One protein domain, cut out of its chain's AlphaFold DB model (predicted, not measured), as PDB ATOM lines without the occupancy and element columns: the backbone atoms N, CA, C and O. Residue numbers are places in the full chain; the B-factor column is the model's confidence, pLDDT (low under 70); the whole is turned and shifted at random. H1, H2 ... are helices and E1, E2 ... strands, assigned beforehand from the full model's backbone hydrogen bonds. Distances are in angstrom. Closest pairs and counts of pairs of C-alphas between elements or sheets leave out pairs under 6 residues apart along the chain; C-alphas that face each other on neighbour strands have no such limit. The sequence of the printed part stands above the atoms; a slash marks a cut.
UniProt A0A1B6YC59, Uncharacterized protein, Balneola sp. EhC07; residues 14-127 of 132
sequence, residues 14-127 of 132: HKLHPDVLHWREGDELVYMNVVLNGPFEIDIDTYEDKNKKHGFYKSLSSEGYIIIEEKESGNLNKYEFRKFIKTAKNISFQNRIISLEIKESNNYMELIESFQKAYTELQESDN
ATOM      1  N   HIS A  14      43.087  -6.464 -17.453       74.62
ATOM      2  CA  HIS A  14      43.494  -7.719 -16.809       74.62
ATOM      3  C   HIS A  14      44.969  -7.765 -16.374       74.62
ATOM      4  O   HIS A  14      45.312  -8.498 -15.456       74.62
ATOM      5  N   LYS A  15      45.862  -6.984 -17.000       75.44
ATOM      6  CA  LYS A  15      47.262  -6.860 -16.546       75.44
ATOM      7  C   LYS A  15      47.408  -5.917 -15.356       75.44
ATOM      8  O   LYS A  15      48.440  -5.935 -14.695       75.44
ATOM      9  N   LEU A  16      46.421  -5.051 -15.136       72.19
ATOM     10  CA  LEU A  16      46.382  -4.137 -13.997       72.19
ATOM     11  C   LEU A  16      45.698  -4.785 -12.794       72.19
ATOM     12  O   LEU A  16      46.158  -4.586 -11.677       72.19
ATOM     13  N   HIS A  17      44.629  -5.544 -13.033       79.19
ATOM     14  CA  HIS A  17      43.870  -6.244 -12.006       79.19
ATOM     15  C   HIS A  17      43.320  -7.560 -12.585       79.19
ATOM     16  O   HIS A  17      42.277  -7.539 -13.243       79.19
ATOM     17  N   PRO A  18      44.010  -8.699 -12.388       81.38
ATOM     18  CA  PRO A  18      43.627  -9.981 -12.984       81.38
ATOM     19  C   PRO A  18      42.192 -10.400 -12.661       81.38
ATOM     20  O   PRO A  18      41.490 -10.900 -13.538       81.38
ATOM     21  N   ASP A  19      41.719 -10.107 -11.447       83.00
ATOM     22  CA  ASP A  19      40.389 -10.529 -10.996       83.00
ATOM     23  C   ASP A  19      39.243  -9.924 -11.807       83.00
ATOM     24  O   ASP A  19      38.149 -10.482 -11.812       83.00
ATOM     25  N   VAL A  20      39.487  -8.834 -12.549       82.44
ATOM     26  CA  VAL A  20      38.478  -8.244 -13.442       82.44
ATOM     27  C   VAL A  20      38.007  -9.236 -14.508       82.44
ATOM     28  O   VAL A  20      36.887  -9.131 -14.995       82.44
ATOM     29  N   LEU A  21      38.833 -10.230 -14.854       83.38
ATOM     30  CA  LEU A  21      38.455 -11.303 -15.777       83.38
ATOM     31  C   LEU A  21      37.316 -12.180 -15.240       83.38
ATOM     32  O   LEU A  21      36.642 -12.846 -16.019       83.38
ATOM     33  N   HIS A  22      37.096 -12.177 -13.926       86.00
ATOM     34  CA  HIS A  22      36.051 -12.952 -13.263       86.00
ATOM     35  C   HIS A  22      34.809 -12.116 -12.931       86.00
ATOM     36  O   HIS A  22      33.865 -12.632 -12.323       86.00
ATOM     37  N   TRP A  23      34.804 -10.832 -13.302       90.50
ATOM     38  CA  TRP A  23      33.650  -9.961 -13.122       90.50
ATOM     39  C   TRP A  23      32.590 -10.302 -14.166       90.50
ATOM     40  O   TRP A  23      32.893 -10.531 -15.339       90.50
ATOM     41  N   ARG A  24      31.335 -10.348 -13.730       91.81
ATOM     42  CA  ARG A  24      30.182 -10.706 -14.559       91.81
ATOM     43  C   ARG A  24      29.220  -9.540 -14.625       91.81
ATOM     44  O   ARG A  24      29.072  -8.811 -13.646       91.81
ATOM     45  N   GLU A  25      28.575  -9.366 -15.774       93.44
ATOM     46  CA  GLU A  25      27.499  -8.385 -15.911       93.44
ATOM     47  C   GLU A  25      26.460  -8.586 -14.797       93.44
ATOM     48  O   GLU A  25      26.047  -9.713 -14.518       93.44
ATOM     49  N   GLY A  26      26.083  -7.491 -14.138       91.25
ATOM     50  CA  GLY A  26      25.189  -7.497 -12.982       91.25
ATOM     51  C   GLY A  26      25.884  -7.656 -11.626       91.25
ATOM     52  O   GLY A  26      25.204  -7.553 -10.610       91.25
ATOM     53  N   ASP A  27      27.205  -7.858 -11.576       92.94
ATOM     54  CA  ASP A  27      27.944  -7.857 -10.310       92.94
ATOM     55  C   ASP A  27      27.795  -6.508  -9.586       92.94
ATOM     56  O   ASP A  27      27.961  -5.439 -10.184       92.94
ATOM     57  N   GLU A  28      27.515  -6.562  -8.285       92.56
ATOM     58  CA  GLU A  28      27.401  -5.389  -7.429       92.56
ATOM     59  C   GLU A  28      28.789  -4.868  -7.046       92.56
ATOM     60  O   GLU A  28      29.638  -5.571  -6.488       92.56
ATOM     61  N   LEU A  29      29.000  -3.593  -7.353       92.00
ATOM     62  CA  LEU A  29      30.210  -2.845  -7.076       92.00
ATOM     63  C   LEU A  29      29.938  -1.794  -6.009       92.00
ATOM     64  O   LEU A  29      28.929  -1.087  -6.053       92.00
ATOM     65  N   VAL A  30      30.913  -1.625  -5.123       90.69
ATOM     66  CA  VAL A  30      31.005  -0.469  -4.235       90.69
ATOM     67  C   VAL A  30      32.248   0.315  -4.576       90.69
ATOM     68  O   VAL A  30      33.338  -0.244  -4.676       90.69
ATOM     69  N   TYR A  31      32.083   1.613  -4.798       87.62
ATOM     70  CA  TYR A  31      33.162   2.470  -5.257       87.62
ATOM     71  C   TYR A  31      33.048   3.889  -4.714       87.62
ATOM     72  O   TYR A  31      31.966   4.364  -4.390       87.62
ATOM     73  N   MET A  32      34.173   4.590  -4.631       83.88
ATOM     74  CA  MET A  32      34.215   6.014  -4.297       83.88
ATOM     75  C   MET A  32      34.366   6.866  -5.559       83.88
ATOM     76  O   MET A  32      34.794   6.384  -6.612       83.88
ATOM     77  N   ASN A  33      34.048   8.159  -5.456       71.25
ATOM     78  CA  ASN A  33      34.297   9.103  -6.543       71.25
ATOM     79  C   ASN A  33      35.783   9.093  -6.943       71.25
ATOM     80  O   ASN A  33      36.668   9.420  -6.153       71.25
ATOM     81  N   VAL A  34      36.034   8.808  -8.223       61.22
ATOM     82  CA  VAL A  34      37.368   8.628  -8.832       61.22
ATOM     83  C   VAL A  34      38.217   9.920  -8.830       61.22
ATOM     84  O   VAL A  34      39.366   9.930  -9.265       61.22
ATOM     85  N   VAL A  35      37.665  11.038  -8.345       56.75
ATOM     86  CA  VAL A  35      38.321  12.357  -8.291       56.75
ATOM     87  C   VAL A  35      39.333  12.460  -7.139       56.75
ATOM     88  O   VAL A  35      40.177  13.357  -7.149       56.75
ATOM     89  N   LEU A  36      39.317  11.527  -6.177       54.38
ATOM     90  CA  LEU A  36      40.324  11.438  -5.116       54.38
ATOM     91  C   LEU A  36      41.665  10.951  -5.700       54.38
ATOM     92  O   LEU A  36      42.039   9.784  -5.626       54.38
ATOM     93  N   ASN A  37      42.385  11.882  -6.329       46.22
ATOM     94  CA  ASN A  37      43.724  11.715  -6.887       46.22
ATOM     95  C   ASN A  37      44.766  11.588  -5.761       46.22
ATOM     96  O   ASN A  37      45.551  12.502  -5.516       46.22
ATOM     97  N   GLY A  38      44.782  10.447  -5.074       54.19
ATOM     98  CA  GLY A  38      45.862  10.046  -4.173       54.19
ATOM     99  C   GLY A  38      46.759   8.976  -4.814       54.19
ATOM    100  O   GLY A  38      46.280   8.163  -5.609       54.19
ATOM    101  N   PRO A  39      48.066   8.921  -4.495       53.59
ATOM    102  CA  PRO A  39      48.933   7.817  -4.913       53.59
ATOM    103  C   PRO A  39      48.640   6.496  -4.172       53.59
ATOM    104  O   PRO A  39      49.237   5.479  -4.522       53.59
ATOM    105  N   PHE A  40      47.737   6.505  -3.190       55.88
ATOM    106  CA  PHE A  40      47.491   5.406  -2.261       55.88
ATOM    107  C   PHE A  40      46.363   4.478  -2.730       55.88
ATOM    108  O   PHE A  40      45.431   4.908  -3.412       55.88
ATOM    109  N   GLU A  41      46.477   3.197  -2.387       59.72
ATOM    110  CA  GLU A  41      45.359   2.253  -2.433       59.72
ATOM    111  C   GLU A  41      44.344   2.674  -1.369       59.72
ATOM    112  O   GLU A  41      44.717   2.949  -0.229       59.72
ATOM    113  N   ILE A  42      43.081   2.821  -1.770       66.81
ATOM    114  CA  ILE A  42      42.020   3.286  -0.880       66.81
ATOM    115  C   ILE A  42      41.315   2.054  -0.332       66.81
ATOM    116  O   ILE A  42      40.669   1.325  -1.088       66.81
ATOM    117  N   ASP A  43      41.412   1.832   0.978       70.44
ATOM    118  CA  ASP A  43      40.598   0.809   1.620       70.44
ATOM    119  C   ASP A  43      39.181   1.330   1.845       70.44
ATOM    120  O   ASP A  43      38.890   2.014   2.825       70.44
ATOM    121  N   ILE A  44      38.301   0.985   0.911       72.62
ATOM    122  CA  ILE A  44      36.906   1.421   0.885       72.62
ATOM    123  C   ILE A  44      36.176   1.070   2.187       72.62
ATOM    124  O   ILE A  44      35.298   1.824   2.595       72.62
ATOM    125  N   ASP A  45      36.549  -0.012   2.878       72.94
ATOM    126  CA  ASP A  45      35.798  -0.479   4.053       72.94
ATOM    127  C   ASP A  45      35.962   0.470   5.247       72.94
ATOM    128  O   ASP A  45      35.068   0.567   6.083       72.94
ATOM    129  N   THR A  46      37.056   1.239   5.279       73.94
ATOM    130  CA  THR A  46      37.358   2.199   6.353       73.94
ATOM    131  C   THR A  46      36.633   3.540   6.225       73.94
ATOM    132  O   THR A  46      36.615   4.322   7.176       73.94
ATOM    133  N   TYR A  47      36.031   3.830   5.069       66.88
ATOM    134  CA  TYR A  47      35.350   5.102   4.823       66.88
ATOM    135  C   TYR A  47      33.877   5.052   5.234       66.88
ATOM    136  O   TYR A  47      33.221   4.014   5.133       66.88
ATOM    137  N   GLU A  48      33.337   6.206   5.638       72.19
ATOM    138  CA  GLU A  48      31.904   6.368   5.903       72.19
ATOM    139  C   GLU A  48      31.060   6.013   4.671       72.19
ATOM    140  O   GLU A  48      31.387   6.409   3.546       72.19
ATOM    141  N   ASP A  49      29.924   5.349   4.893       73.88
ATOM    142  CA  ASP A  49      29.034   4.884   3.819       73.88
ATOM    143  C   ASP A  49      28.508   6.015   2.930       73.88
ATOM    144  O   ASP A  49      28.296   5.814   1.740       73.88
ATOM    145  N   LYS A  50      28.402   7.241   3.455       75.50
ATOM    146  CA  LYS A  50      27.995   8.430   2.683       75.50
ATOM    147  C   LYS A  50      28.934   8.759   1.518       75.50
ATOM    148  O   LYS A  50      28.533   9.456   0.591       75.50
ATOM    149  N   ASN A  51      30.181   8.295   1.571       77.19
ATOM    150  CA  ASN A  51      31.174   8.517   0.521       77.19
ATOM    151  C   ASN A  51      31.257   7.351  -0.475       77.19
ATOM    152  O   ASN A  51      32.022   7.423  -1.443       77.19
ATOM    153  N   LYS A  52      30.490   6.282  -0.237       84.75
ATOM    154  CA  LYS A  52      30.432   5.092  -1.078       84.75
ATOM    155  C   LYS A  52      29.259   5.210  -2.038       84.75
ATOM    156  O   LYS A  52      28.170   5.647  -1.688       84.75
ATOM    157  N   LYS A  53      29.497   4.792  -3.272       87.50
ATOM    158  CA  LYS A  53      28.486   4.619  -4.303       87.50
ATOM    159  C   LYS A  53      28.324   3.147  -4.599       87.50
ATOM    160  O   LYS A  53      29.292   2.389  -4.582       87.50
ATOM    161  N   HIS A  54      27.096   2.781  -4.929       91.31
ATOM    162  CA  HIS A  54      26.736   1.434  -5.331       91.31
ATOM    163  C   HIS A  54      26.340   1.434  -6.803       91.31
ATOM    164  O   HIS A  54      25.681   2.353  -7.298       91.31
ATOM    165  N   GLY A  55      26.737   0.395  -7.522       92.75
ATOM    166  CA  GLY A  55      26.336   0.223  -8.909       92.75
ATOM    167  C   GLY A  55      26.567  -1.188  -9.406       92.75
ATOM    168  O   GLY A  55      27.205  -1.996  -8.741       92.75
ATOM    169  N   PHE A  56      26.051  -1.468 -10.591       94.50
ATOM    170  CA  PHE A  56      26.171  -2.759 -11.242       94.50
ATOM    171  C   PHE A  56      27.174  -2.675 -12.381       94.50
ATOM    172  O   PHE A  56      27.105  -1.785 -13.235       94.50
ATOM    173  N   TYR A  57      28.112  -3.614 -12.401       93.94
ATOM    174  CA  TYR A  57      29.027  -3.771 -13.519       93.94
ATOM    175  C   TYR A  57      28.245  -4.137 -14.785       93.94
ATOM    176  O   TYR A  57      27.474  -5.096 -14.785       93.94
ATOM    177  N   LYS A  58      28.462  -3.392 -15.873       94.44
ATOM    178  CA  LYS A  58      27.874  -3.703 -17.183       94.44
ATOM    179  C   LYS A  58      28.899  -4.287 -18.130       94.44
ATOM    180  O   LYS A  58      28.718  -5.386 -18.641       94.44
ATOM    181  N   SER A  59      29.977  -3.553 -18.384       91.62
ATOM    182  CA  SER A  59      30.972  -3.989 -19.357       91.62
ATOM    183  C   SER A  59      32.306  -3.271 -19.208       91.62
ATOM    184  O   SER A  59      32.439  -2.238 -18.545       91.62
ATOM    185  N   LEU A  60      33.307  -3.837 -19.876       89.00
ATOM    186  CA  LEU A  60      34.643  -3.290 -20.014       89.00
ATOM    187  C   LEU A  60      34.915  -3.058 -21.504       89.00
ATOM    188  O   LEU A  60      34.838  -3.976 -22.319       89.00
ATOM    189  N   SER A  61      35.235  -1.822 -21.862       85.25
ATOM    190  CA  SER A  61      35.594  -1.439 -23.225       85.25
ATOM    191  C   SER A  61      37.045  -1.814 -23.542       85.25
ATOM    192  O   SER A  61      37.927  -1.727 -22.680       85.25
ATOM    193  N   SER A  62      37.315  -2.146 -24.808       78.81
ATOM    194  CA  SER A  62      38.663  -2.379 -25.351       78.81
ATOM    195  C   SER A  62      39.603  -1.177 -25.186       78.81
ATOM    196  O   SER A  62      40.819  -1.345 -25.131       78.81
ATOM    197  N   GLU A  63      39.048   0.025 -25.037       80.88
ATOM    198  CA  GLU A  63      39.773   1.274 -24.794       80.88
ATOM    199  C   GLU A  63      40.228   1.447 -23.328       80.88
ATOM    200  O   GLU A  63      40.864   2.443 -22.991       80.88
ATOM    201  N   GLY A  64      39.912   0.500 -22.436       80.88
ATOM    202  CA  GLY A  64      40.297   0.564 -21.020       80.88
ATOM    203  C   GLY A  64      39.333   1.368 -20.143       80.88
ATOM    204  O   GLY A  64      39.739   1.924 -19.119       80.88
ATOM    205  N   TYR A  65      38.055   1.420 -20.522       87.81
ATOM    206  CA  TYR A  65      36.989   2.019 -19.716       87.81
ATOM    207  C   TYR A  65      36.069   0.958 -19.131       87.81
ATOM    208  O   TYR A  65      35.811  -0.057 -19.770       87.81
ATOM    209  N   ILE A  66      35.536   1.233 -17.947       89.94
ATOM    210  CA  ILE A  66      34.506   0.428 -17.298       89.94
ATOM    211  C   ILE A  66      33.172   1.169 -17.335       89.94
ATOM    212  O   ILE A  66      33.131   2.386 -17.132       89.94
ATOM    213  N   ILE A  67      32.102   0.439 -17.634       92.31
ATOM    214  CA  ILE A  67      30.732   0.947 -17.687       92.31
ATOM    215  C   ILE A  67      29.960   0.367 -16.508       92.31
ATOM    216  O   ILE A  67      29.976  -0.845 -16.278       92.31
ATOM    217  N   ILE A  68      29.306   1.252 -15.762       92.62
ATOM    218  CA  ILE A  68      28.606   0.929 -14.522       92.62
ATOM    219  C   ILE A  68      27.240   1.587 -14.549       92.62
ATOM    220  O   ILE A  68      27.125   2.764 -14.881       92.62
ATOM    221  N   GLU A  69      26.223   0.835 -14.163       94.56
ATOM    222  CA  GLU A  69      24.890   1.358 -13.888       94.56
ATOM    223  C   GLU A  69      24.806   1.747 -12.411       94.56
ATOM    224  O   GLU A  69      24.998   0.909 -11.532       94.56
ATOM    225  N   GLU A  70      24.587   3.021 -12.106       91.88
ATOM    226  CA  GLU A  70      24.460   3.484 -10.722       91.88
ATOM    227  C   GLU A  70      23.139   2.996 -10.112       91.88
ATOM    228  O   GLU A  70      22.076   3.161 -10.705       91.88
ATOM    229  N   LYS A  71      23.201   2.403  -8.913       90.19
ATOM    230  CA  LYS A  71      22.057   1.718  -8.286       90.19
ATOM    231  C   LYS A  71      20.906   2.668  -7.942       90.19
ATOM    232  O   LYS A  71      19.749   2.274  -8.020       90.19
ATOM    233  N   GLU A  72      21.225   3.900  -7.554       84.75
ATOM    234  CA  GLU A  72      20.231   4.894  -7.131       84.75
ATOM    235  C   GLU A  72      19.558   5.597  -8.312       84.75
ATOM    236  O   GLU A  72      18.350   5.813  -8.302       84.75
ATOM    237  N   SER A  73      20.343   5.973  -9.322       86.88
ATOM    238  CA  SER A  73      19.872   6.809 -10.428       86.88
ATOM    239  C   SER A  73      19.515   6.014 -11.687       86.88
ATOM    240  O   SER A  73      18.848   6.549 -12.567       86.88
ATOM    241  N   GLY A  74      19.976   4.764 -11.804       88.00
ATOM    242  CA  GLY A  74      19.881   3.961 -13.027       88.00
ATOM    243  C   GLY A  74      20.762   4.476 -14.172       88.00
ATOM    244  O   GLY A  74      20.694   3.968 -15.289       88.00
ATOM    245  N   ASN A  75      21.591   5.495 -13.930       90.50
ATOM    246  CA  ASN A  75      22.396   6.103 -14.980       90.50
ATOM    247  C   ASN A  75      23.615   5.245 -15.321       90.50
ATOM    248  O   ASN A  75      24.321   4.744 -14.441       90.50
ATOM    249  N   LEU A  76      23.908   5.153 -16.617       91.75
ATOM    250  CA  LEU A  76      25.130   4.537 -17.116       91.75
ATOM    251  C   LEU A  76      26.284   5.536 -17.064       91.75
ATOM    252  O   LEU A  76      26.300   6.543 -17.768       91.75
ATOM    253  N   ASN A  77      27.286   5.206 -16.262       89.44
ATOM    254  CA  ASN A  77      28.494   5.991 -16.093       89.44
ATOM    255  C   ASN A  77      29.700   5.254 -16.686       89.44
ATOM    256  O   ASN A  77      29.875   4.050 -16.488       89.44
ATOM    257  N   LYS A  78      30.553   5.994 -17.403       89.94
ATOM    258  CA  LYS A  78      31.802   5.494 -17.998       89.94
ATOM    259  C   LYS A  78      32.993   6.040 -17.211       89.94
ATOM    260  O   LYS A  78      33.170   7.252 -17.126       89.94
ATOM    261  N   TYR A  79      33.844   5.155 -16.695       87.56
ATOM    262  CA  TYR A  79      35.044   5.518 -15.933       87.56
ATOM    263  C   TYR A  79      36.313   4.928 -16.551       87.56
ATOM    264  O   TYR A  79      36.290   3.865 -17.167       87.56
ATOM    265  N   GLU A  80      37.450   5.603 -16.375       86.25
ATOM    266  CA  GLU A  80      38.759   5.058 -16.755       86.25
ATOM    267  C   GLU A  80      39.120   3.905 -15.806       86.25
ATOM    268  O   GLU A  80      39.315   4.128 -14.606       86.25
ATOM    269  N   PHE A  81      39.240   2.681 -16.337       85.50
ATOM    270  CA  PHE A  81      39.378   1.458 -15.534       85.50
ATOM    271  C   PHE A  81      40.526   1.556 -14.526       85.50
ATOM    272  O   PHE A  81      40.367   1.252 -13.349       85.50
ATOM    273  N   ARG A  82      41.683   2.053 -14.976       81.94
ATOM    274  CA  ARG A  82      42.899   2.142 -14.161       81.94
ATOM    275  C   ARG A  82      42.734   3.006 -12.908       81.94
ATOM    276  O   ARG A  82      43.420   2.763 -11.916       81.94
ATOM    277  N   LYS A  83      41.913   4.052 -12.978       80.94
ATOM    278  CA  LYS A  83      41.645   4.912 -11.820       80.94
ATOM    279  C   LYS A  83      40.524   4.327 -10.978       80.94
ATOM    280  O   LYS A  83      40.657   4.277  -9.765       80.94
ATOM    281  N   PHE A  84      39.484   3.831 -11.643       86.19
ATOM    282  CA  PHE A  84      38.310   3.261 -11.003       86.19
ATOM    283  C   PHE A  84      38.644   2.059 -10.115       86.19
ATOM    284  O   PHE A  84      38.228   2.010  -8.965       86.19
ATOM    285  N   ILE A  85      39.448   1.116 -10.614       85.19
ATOM    286  CA  ILE A  85      39.729  -0.142  -9.909       85.19
ATOM    287  C   ILE A  85      40.450   0.059  -8.569       85.19
ATOM    288  O   ILE A  85      40.353  -0.777  -7.684       85.19
ATOM    289  N   LYS A  86      41.150   1.185  -8.389       81.81
ATOM    290  CA  LYS A  86      41.817   1.525  -7.122       81.81
ATOM    291  C   LYS A  86      40.854   1.954  -6.023       81.81
ATOM    292  O   LYS A  86      41.238   2.004  -4.861       81.81
ATOM    293  N   THR A  87      39.657   2.366  -6.417       84.19
ATOM    294  CA  THR A  87      38.645   2.955  -5.545       84.19
ATOM    295  C   THR A  87      37.342   2.179  -5.646       84.19
ATOM    296  O   THR A  87      36.287   2.749  -5.378       84.19
ATOM    297  N   ALA A  88      37.400   0.917  -6.082       87.44
ATOM    298  CA  ALA A  88      36.246   0.056  -6.276       87.44
ATOM    299  C   ALA A  88      36.511  -1.368  -5.776       87.44
ATOM    300  O   ALA A  88      37.596  -1.910  -5.965       87.44
ATOM    301  N   LYS A  89      35.487  -1.984  -5.187       88.69
ATOM    302  CA  LYS A  89      35.440  -3.395  -4.797       88.69
ATOM    303  C   LYS A  89      34.226  -4.049  -5.451       88.69
ATOM    304  O   LYS A  89      33.149  -3.455  -5.504       88.69
ATOM    305  N   ASN A  90      34.404  -5.268  -5.954       90.56
ATOM    306  CA  ASN A  90      33.311  -6.091  -6.468       90.56
ATOM    307  C   ASN A  90      32.830  -7.029  -5.359       90.56
ATOM    308  O   ASN A  90      33.458  -8.054  -5.087       90.56
ATOM    309  N   ILE A  91      31.719  -6.659  -4.725       90.50
ATOM    310  CA  ILE A  91      31.157  -7.381  -3.582       90.50
ATOM    311  C   ILE A  91      30.625  -8.738  -4.031       90.50
ATOM    312  O   ILE A  91      30.870  -9.748  -3.375       90.50
ATOM    313  N   SER A  92      29.942  -8.795  -5.177       90.25
ATOM    314  CA  SER A  92      29.423 -10.060  -5.700       90.25
ATOM    315  C   SER A  92      30.541 -11.067  -5.963       90.25
ATOM    316  O   SER A  92      30.396 -12.245  -5.644       90.25
ATOM    317  N   PHE A  93      31.673 -10.618  -6.501       90.50
ATOM    318  CA  PHE A  93      32.833 -11.474  -6.721       90.50
ATOM    319  C   PHE A  93      33.472 -11.944  -5.408       90.50
ATOM    320  O   PHE A  93      33.727 -13.139  -5.267       90.50
ATOM    321  N   GLN A  94      33.664 -11.049  -4.433       87.75
ATOM    322  CA  GLN A  94      34.188 -11.419  -3.112       87.75
ATOM    323  C   GLN A  94      33.286 -12.436  -2.408       87.75
ATOM    324  O   GLN A  94      33.769 -13.456  -1.922       87.75
ATOM    325  N   ASN A  95      31.970 -12.230  -2.446       87.94
ATOM    326  CA  ASN A  95      31.006 -13.170  -1.878       87.94
ATOM    327  C   ASN A  95      31.063 -14.540  -2.564       87.94
ATOM    328  O   ASN A  95      30.932 -15.561  -1.894       87.94
ATOM    329  N   ARG A  96      31.296 -14.588  -3.886       89.75
ATOM    330  CA  ARG A  96      31.506 -15.861  -4.594       89.75
ATOM    331  C   ARG A  96      32.754 -16.586  -4.089       89.75
ATOM    332  O   ARG A  96      32.667 -17.785  -3.850       89.75
ATOM    333  N   ILE A  97      33.872 -15.886  -3.897       87.38
ATOM    334  CA  ILE A  97      35.097 -16.487  -3.344       87.38
ATOM    335  C   ILE A  97      34.832 -17.043  -1.942       87.38
ATOM    336  O   ILE A  97      35.033 -18.231  -1.718       87.38
ATOM    337  N   ILE A  98      34.274 -16.226  -1.047       86.31
ATOM    338  CA  ILE A  98      33.962 -16.639   0.330       86.31
ATOM    339  C   ILE A  98      33.013 -17.847   0.334       86.31
ATOM    340  O   ILE A  98      33.194 -18.789   1.097       86.31
ATOM    341  N   SER A  99      32.014 -17.875  -0.557       81.06
ATOM    342  CA  SER A  99      31.098 -19.017  -0.660       81.06
ATOM    343  C   SER A  99      31.788 -20.315  -1.098       81.06
ATOM    344  O   SER A  99      31.391 -21.395  -0.659       81.06
ATOM    345  N   LEU A 100      32.821 -20.222  -1.943       84.50
ATOM    346  CA  LEU A 100      33.627 -21.371  -2.351       84.50
ATOM    347  C   LEU A 100      34.500 -21.856  -1.194       84.50
ATOM    348  O   LEU A 100      34.506 -23.052  -0.923       84.50
ATOM    349  N   GLU A 101      35.138 -20.943  -0.463       84.12
ATOM    350  CA  GLU A 101      35.940 -21.267   0.726       84.12
ATOM    351  C   GLU A 101      35.098 -21.958   1.807       84.12
ATOM    352  O   GLU A 101      35.499 -22.984   2.355       84.12
ATOM    353  N   ILE A 102      33.882 -21.459   2.066       81.69
ATOM    354  CA  ILE A 102      32.939 -22.100   2.996       81.69
ATOM    355  C   ILE A 102      32.589 -23.512   2.518       81.69
ATOM    356  O   ILE A 102      32.562 -24.450   3.312       81.69
ATOM    357  N   LYS A 103      32.337 -23.690   1.217       82.44
ATOM    358  CA  LYS A 103      32.011 -25.003   0.654       82.44
ATOM    359  C   LYS A 103      33.178 -25.985   0.785       82.44
ATOM    360  O   LYS A 103      32.959 -27.139   1.139       82.44
ATOM    361  N   GLU A 104      34.401 -25.541   0.522       82.44
ATOM    362  CA  GLU A 104      35.608 -26.356   0.694       82.44
ATOM    363  C   GLU A 104      35.837 -26.729   2.162       82.44
ATOM    364  O   GLU A 104      36.127 -27.887   2.462       82.44
ATOM    365  N   SER A 105      35.617 -25.784   3.080       79.75
ATOM    366  CA  SER A 105      35.681 -26.044   4.519       79.75
ATOM    367  C   SER A 105      34.639 -27.073   4.960       79.75
ATOM    368  O   SER A 105      34.959 -27.959   5.749       79.75
ATOM    369  N   ASN A 106      33.407 -26.993   4.453       79.88
ATOM    370  CA  ASN A 106      32.359 -27.963   4.780       79.88
ATOM    371  C   ASN A 106      32.722 -29.365   4.284       79.88
ATOM    372  O   ASN A 106      32.642 -30.317   5.054       79.88
ATOM    373  N   ASN A 107      33.212 -29.485   3.047       78.50
ATOM    374  CA  ASN A 107      33.679 -30.768   2.515       78.50
ATOM    375  C   ASN A 107      34.804 -31.368   3.382       78.50
ATOM    376  O   ASN A 107      34.866 -32.578   3.587       78.50
ATOM    377  N   TYR A 108      35.708 -30.525   3.890       74.62
ATOM    378  CA  TYR A 108      36.786 -30.963   4.773       74.62
ATOM    379  C   TYR A 108      36.266 -31.433   6.141       74.62
ATOM    380  O   TYR A 108      36.732 -32.449   6.659       74.62
ATOM    381  N   MET A 109      35.271 -30.745   6.706       78.00
ATOM    382  CA  MET A 109      34.629 -31.146   7.962       78.00
ATOM    383  C   MET A 109      33.869 -32.468   7.827       78.00
ATOM    384  O   MET A 109      34.042 -33.341   8.674       78.00
ATOM    385  N   GLU A 110      33.115 -32.666   6.742       83.25
ATOM    386  CA  GLU A 110      32.444 -33.942   6.448       83.25
ATOM    387  C   GLU A 110      33.449 -35.104   6.378       83.25
ATOM    388  O   GLU A 110      33.208 -36.198   6.897       83.25
ATOM    389  N   LEU A 111      34.618 -34.861   5.780       82.62
ATOM    390  CA  LEU A 111      35.694 -35.842   5.728       82.62
ATOM    391  C   LEU A 111      36.231 -36.152   7.135       82.62
ATOM    392  O   LEU A 111      36.362 -37.328   7.475       82.62
ATOM    393  N   ILE A 112      36.468 -35.144   7.981       80.69
ATOM    394  CA  ILE A 112      36.882 -35.355   9.381       80.69
ATOM    395  C   ILE A 112      35.839 -36.166  10.156       80.69
ATOM    396  O   ILE A 112      36.207 -37.118  10.842       80.69
ATOM    397  N   GLU A 113      34.558 -35.826  10.035       85.50
ATOM    398  CA  GLU A 113      33.472 -36.550  10.704       85.50
ATOM    399  C   GLU A 113      33.426 -38.016  10.262       85.50
ATOM    400  O   GLU A 113      33.306 -38.915  11.096       85.50
ATOM    401  N   SER A 114      33.605 -38.282   8.963       86.81
ATOM    402  CA  SER A 114      33.666 -39.649   8.438       86.81
ATOM    403  C   SER A 114      34.848 -40.442   9.011       86.81
ATOM    404  O   SER A 114      34.683 -41.602   9.392       86.81
ATOM    405  N   PHE A 115      36.017 -39.807   9.152       83.88
ATOM    406  CA  PHE A 115      37.195 -40.424   9.761       83.88
ATOM    407  C   PHE A 115      36.989 -40.699  11.247       83.88
ATOM    408  O   PHE A 115      37.319 -41.786  11.714       83.88
ATOM    409  N   GLN A 116      36.432 -39.743  11.993       82.25
ATOM    410  CA  GLN A 116      36.144 -39.920  13.417       82.25
ATOM    411  C   GLN A 116      35.134 -41.042  13.641       82.25
ATOM    412  O   GLN A 116      35.324 -41.870  14.531       82.25
ATOM    413  N   LYS A 117      34.094 -41.111  12.804       88.38
ATOM    414  CA  LYS A 117      33.111 -42.189  12.843       88.38
ATOM    415  C   LYS A 117      33.753 -43.547  12.564       88.38
ATOM    416  O   LYS A 117      33.612 -44.442  13.386       88.38
ATOM    417  N   ALA A 118      34.519 -43.678  11.481       84.50
ATOM    418  CA  ALA A 118      35.221 -44.922  11.154       84.50
ATOM    419  C   ALA A 118      36.212 -45.341  12.255       84.50
ATOM    420  O   ALA A 118      36.312 -46.516  12.591       84.50
ATOM    421  N   TYR A 119      36.923 -44.380  12.851       82.69
ATOM    422  CA  TYR A 119      37.818 -44.633  13.979       82.69
ATOM    423  C   TYR A 119      37.058 -45.129  15.215       82.69
ATOM    424  O   TYR A 119      37.487 -46.084  15.858       82.69
ATOM    425  N   THR A 120      35.914 -44.516  15.524       83.00
ATOM    426  CA  THR A 120      35.060 -44.915  16.653       83.00
ATOM    427  C   THR A 120      34.486 -46.312  16.425       83.00
ATOM    428  O   THR A 120      34.566 -47.148  17.314       83.00
ATOM    429  N   GLU A 121      33.995 -46.603  15.218       82.25
ATOM    430  CA  GLU A 121      33.491 -47.928  14.834       82.25
ATOM    431  C   GLU A 121      34.581 -49.007  14.925       82.25
ATOM    432  O   GLU A 121      34.323 -50.103  15.420       82.25
ATOM    433  N   LEU A 122      35.816 -48.700  14.511       78.44
ATOM    434  CA  LEU A 122      36.956 -49.606  14.676       78.44
ATOM    435  C   LEU A 122      37.278 -49.839  16.155       78.44
ATOM    436  O   LEU A 122      37.425 -50.984  16.575       78.44
ATOM    437  N   GLN A 123      37.318 -48.775  16.958       77.06
ATOM    438  CA  GLN A 123      37.578 -48.860  18.394       77.06
ATOM    439  C   GLN A 123      36.472 -49.627  19.147       77.06
ATOM    440  O   GLN A 123      36.755 -50.347  20.103       77.06
ATOM    441  N   GLU A 124      35.218 -49.502  18.712       76.25
ATOM    442  CA  GLU A 124      34.087 -50.286  19.216       76.25
ATOM    443  C   GLU A 124      34.148 -51.749  18.757       76.25
ATOM    444  O   GLU A 124      33.759 -52.635  19.514       76.25
ATOM    445  N   SER A 125      34.665 -52.026  17.556       68.81
ATOM    446  CA  SER A 125      34.857 -53.397  17.067       68.81
ATOM    447  C   SER A 125      35.995 -54.136  17.783       68.81
ATOM    448  O   SER A 125      35.877 -55.335  18.035       68.81
ATOM    449  N   ASP A 126      37.053 -53.416  18.173       59.53
ATOM    450  CA  ASP A 126      38.203 -53.952  18.914       59.53
ATOM    451  C   ASP A 126      37.915 -54.145  20.416       59.53
ATOM    452  O   ASP A 126      38.633 -54.882  21.093       59.53
ATOM    453  N   ASN A 127      36.843 -53.539  20.941       60.06
ATOM    454  CA  ASN A 127      36.306 -53.811  22.274       60.06
ATOM    455  C   ASN A 127      35.077 -54.730  22.158       60.06
ATOM    456  O   ASN A 127      33.942 -54.241  22.172       60.06
TER     457      ASN A 127
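What this domain is: This is residues 14 to 127 of the 132 residues of an uncharacterized protein of Balneola sp. EhC07 (UniProt A0A1B6YC59). A compact head with one long straight helix, H3, sticking out of it like a handle: residues 94 to 127, of which 94 to 126 belong to H3, stand free and make the length. The head is built on a strongly twisted sheet of five strands, with the short helix H2 packed on it and the small helix H1 near the root of H3. The printed part has 114 residues, with three named helices and five named strands in the order H1 E1 E2 E3 E4 H2 E5 H3, a mixed class; the sheet runs E4 E3 E2 E1 E5, antiparallel throughout. The whole is extended, with a radius of gyration of the C-alphas of 21.7 A and spans of 73 by 31 by 28 A.

How they stand to each other: E1, residues 28 to 32, E2, residues 52 to 60, E3, residues 65 to 70, and E4, residues 76 to 80, form a meander, each strand the antiparallel neighbour of the one before. E2 bends by 67 degrees at residue 56; the C-alphas of its residues 52 to 56 face those of E1, and the C-alphas of its residues 55, 56, 57, 59 and 60 face those of E3. N 53 and O 31 are 2.7 A apart, and N 67 and O 59 are 2.8 A apart, both within hydrogen-bond range. E3 and E4 are a hairpin, with N 66 and O 79 at 2.8 A. E5, residues 88 to 90, is an edge strand beside E1, at 167 degrees between directions, with N 89 and O 30 at 2.8 A. H2, residues 81 to 87, is on the sheet; its closest C-alphas to E3 are those of Phe 81 and Tyr 65, 4.8 A, and to E1 those of Thr 87 and Tyr 31, 5.5 A. H3, residues 91 to 126, only grazes the sheet with residues 91 to 93. H1, residues 18 to 22, is close to H3 but not clearly touching, with the closest C-alphas, of His 22 and Phe 93, 7.4 A apart. H2 and H3 are apart. In H3 every O i to N i+4 pair is within hydrogen-bond range; H1 has 0 of 1 but 2 of 2 O i to N i+3 pairs, and H2 1 of 3 but 3 of 4.

Where its parts are: E2 is 21.1 A long and begins at C-alpha 52 (30.432, 5.092, -1.078). E3 measures 15.5 A, E1 and E4 13.6 A each, H2 10.1 A, H1 8.1 A and E5 6.8 A. H3 runs 52.2 A from C-alpha 91 (31.157, -7.381, -3.582) to C-alpha 126 (38.203, -53.952, 18.914).

The domain as a whole: The C-alphas of Val 35 and Asn 127, the two farthest apart, are 72.9 A from each other. The printed part has no cut. The link from E1 to E2, 19 residues, is long. The pLDDT is under 70 in residues 34 to 42, 47 and 125 to 127.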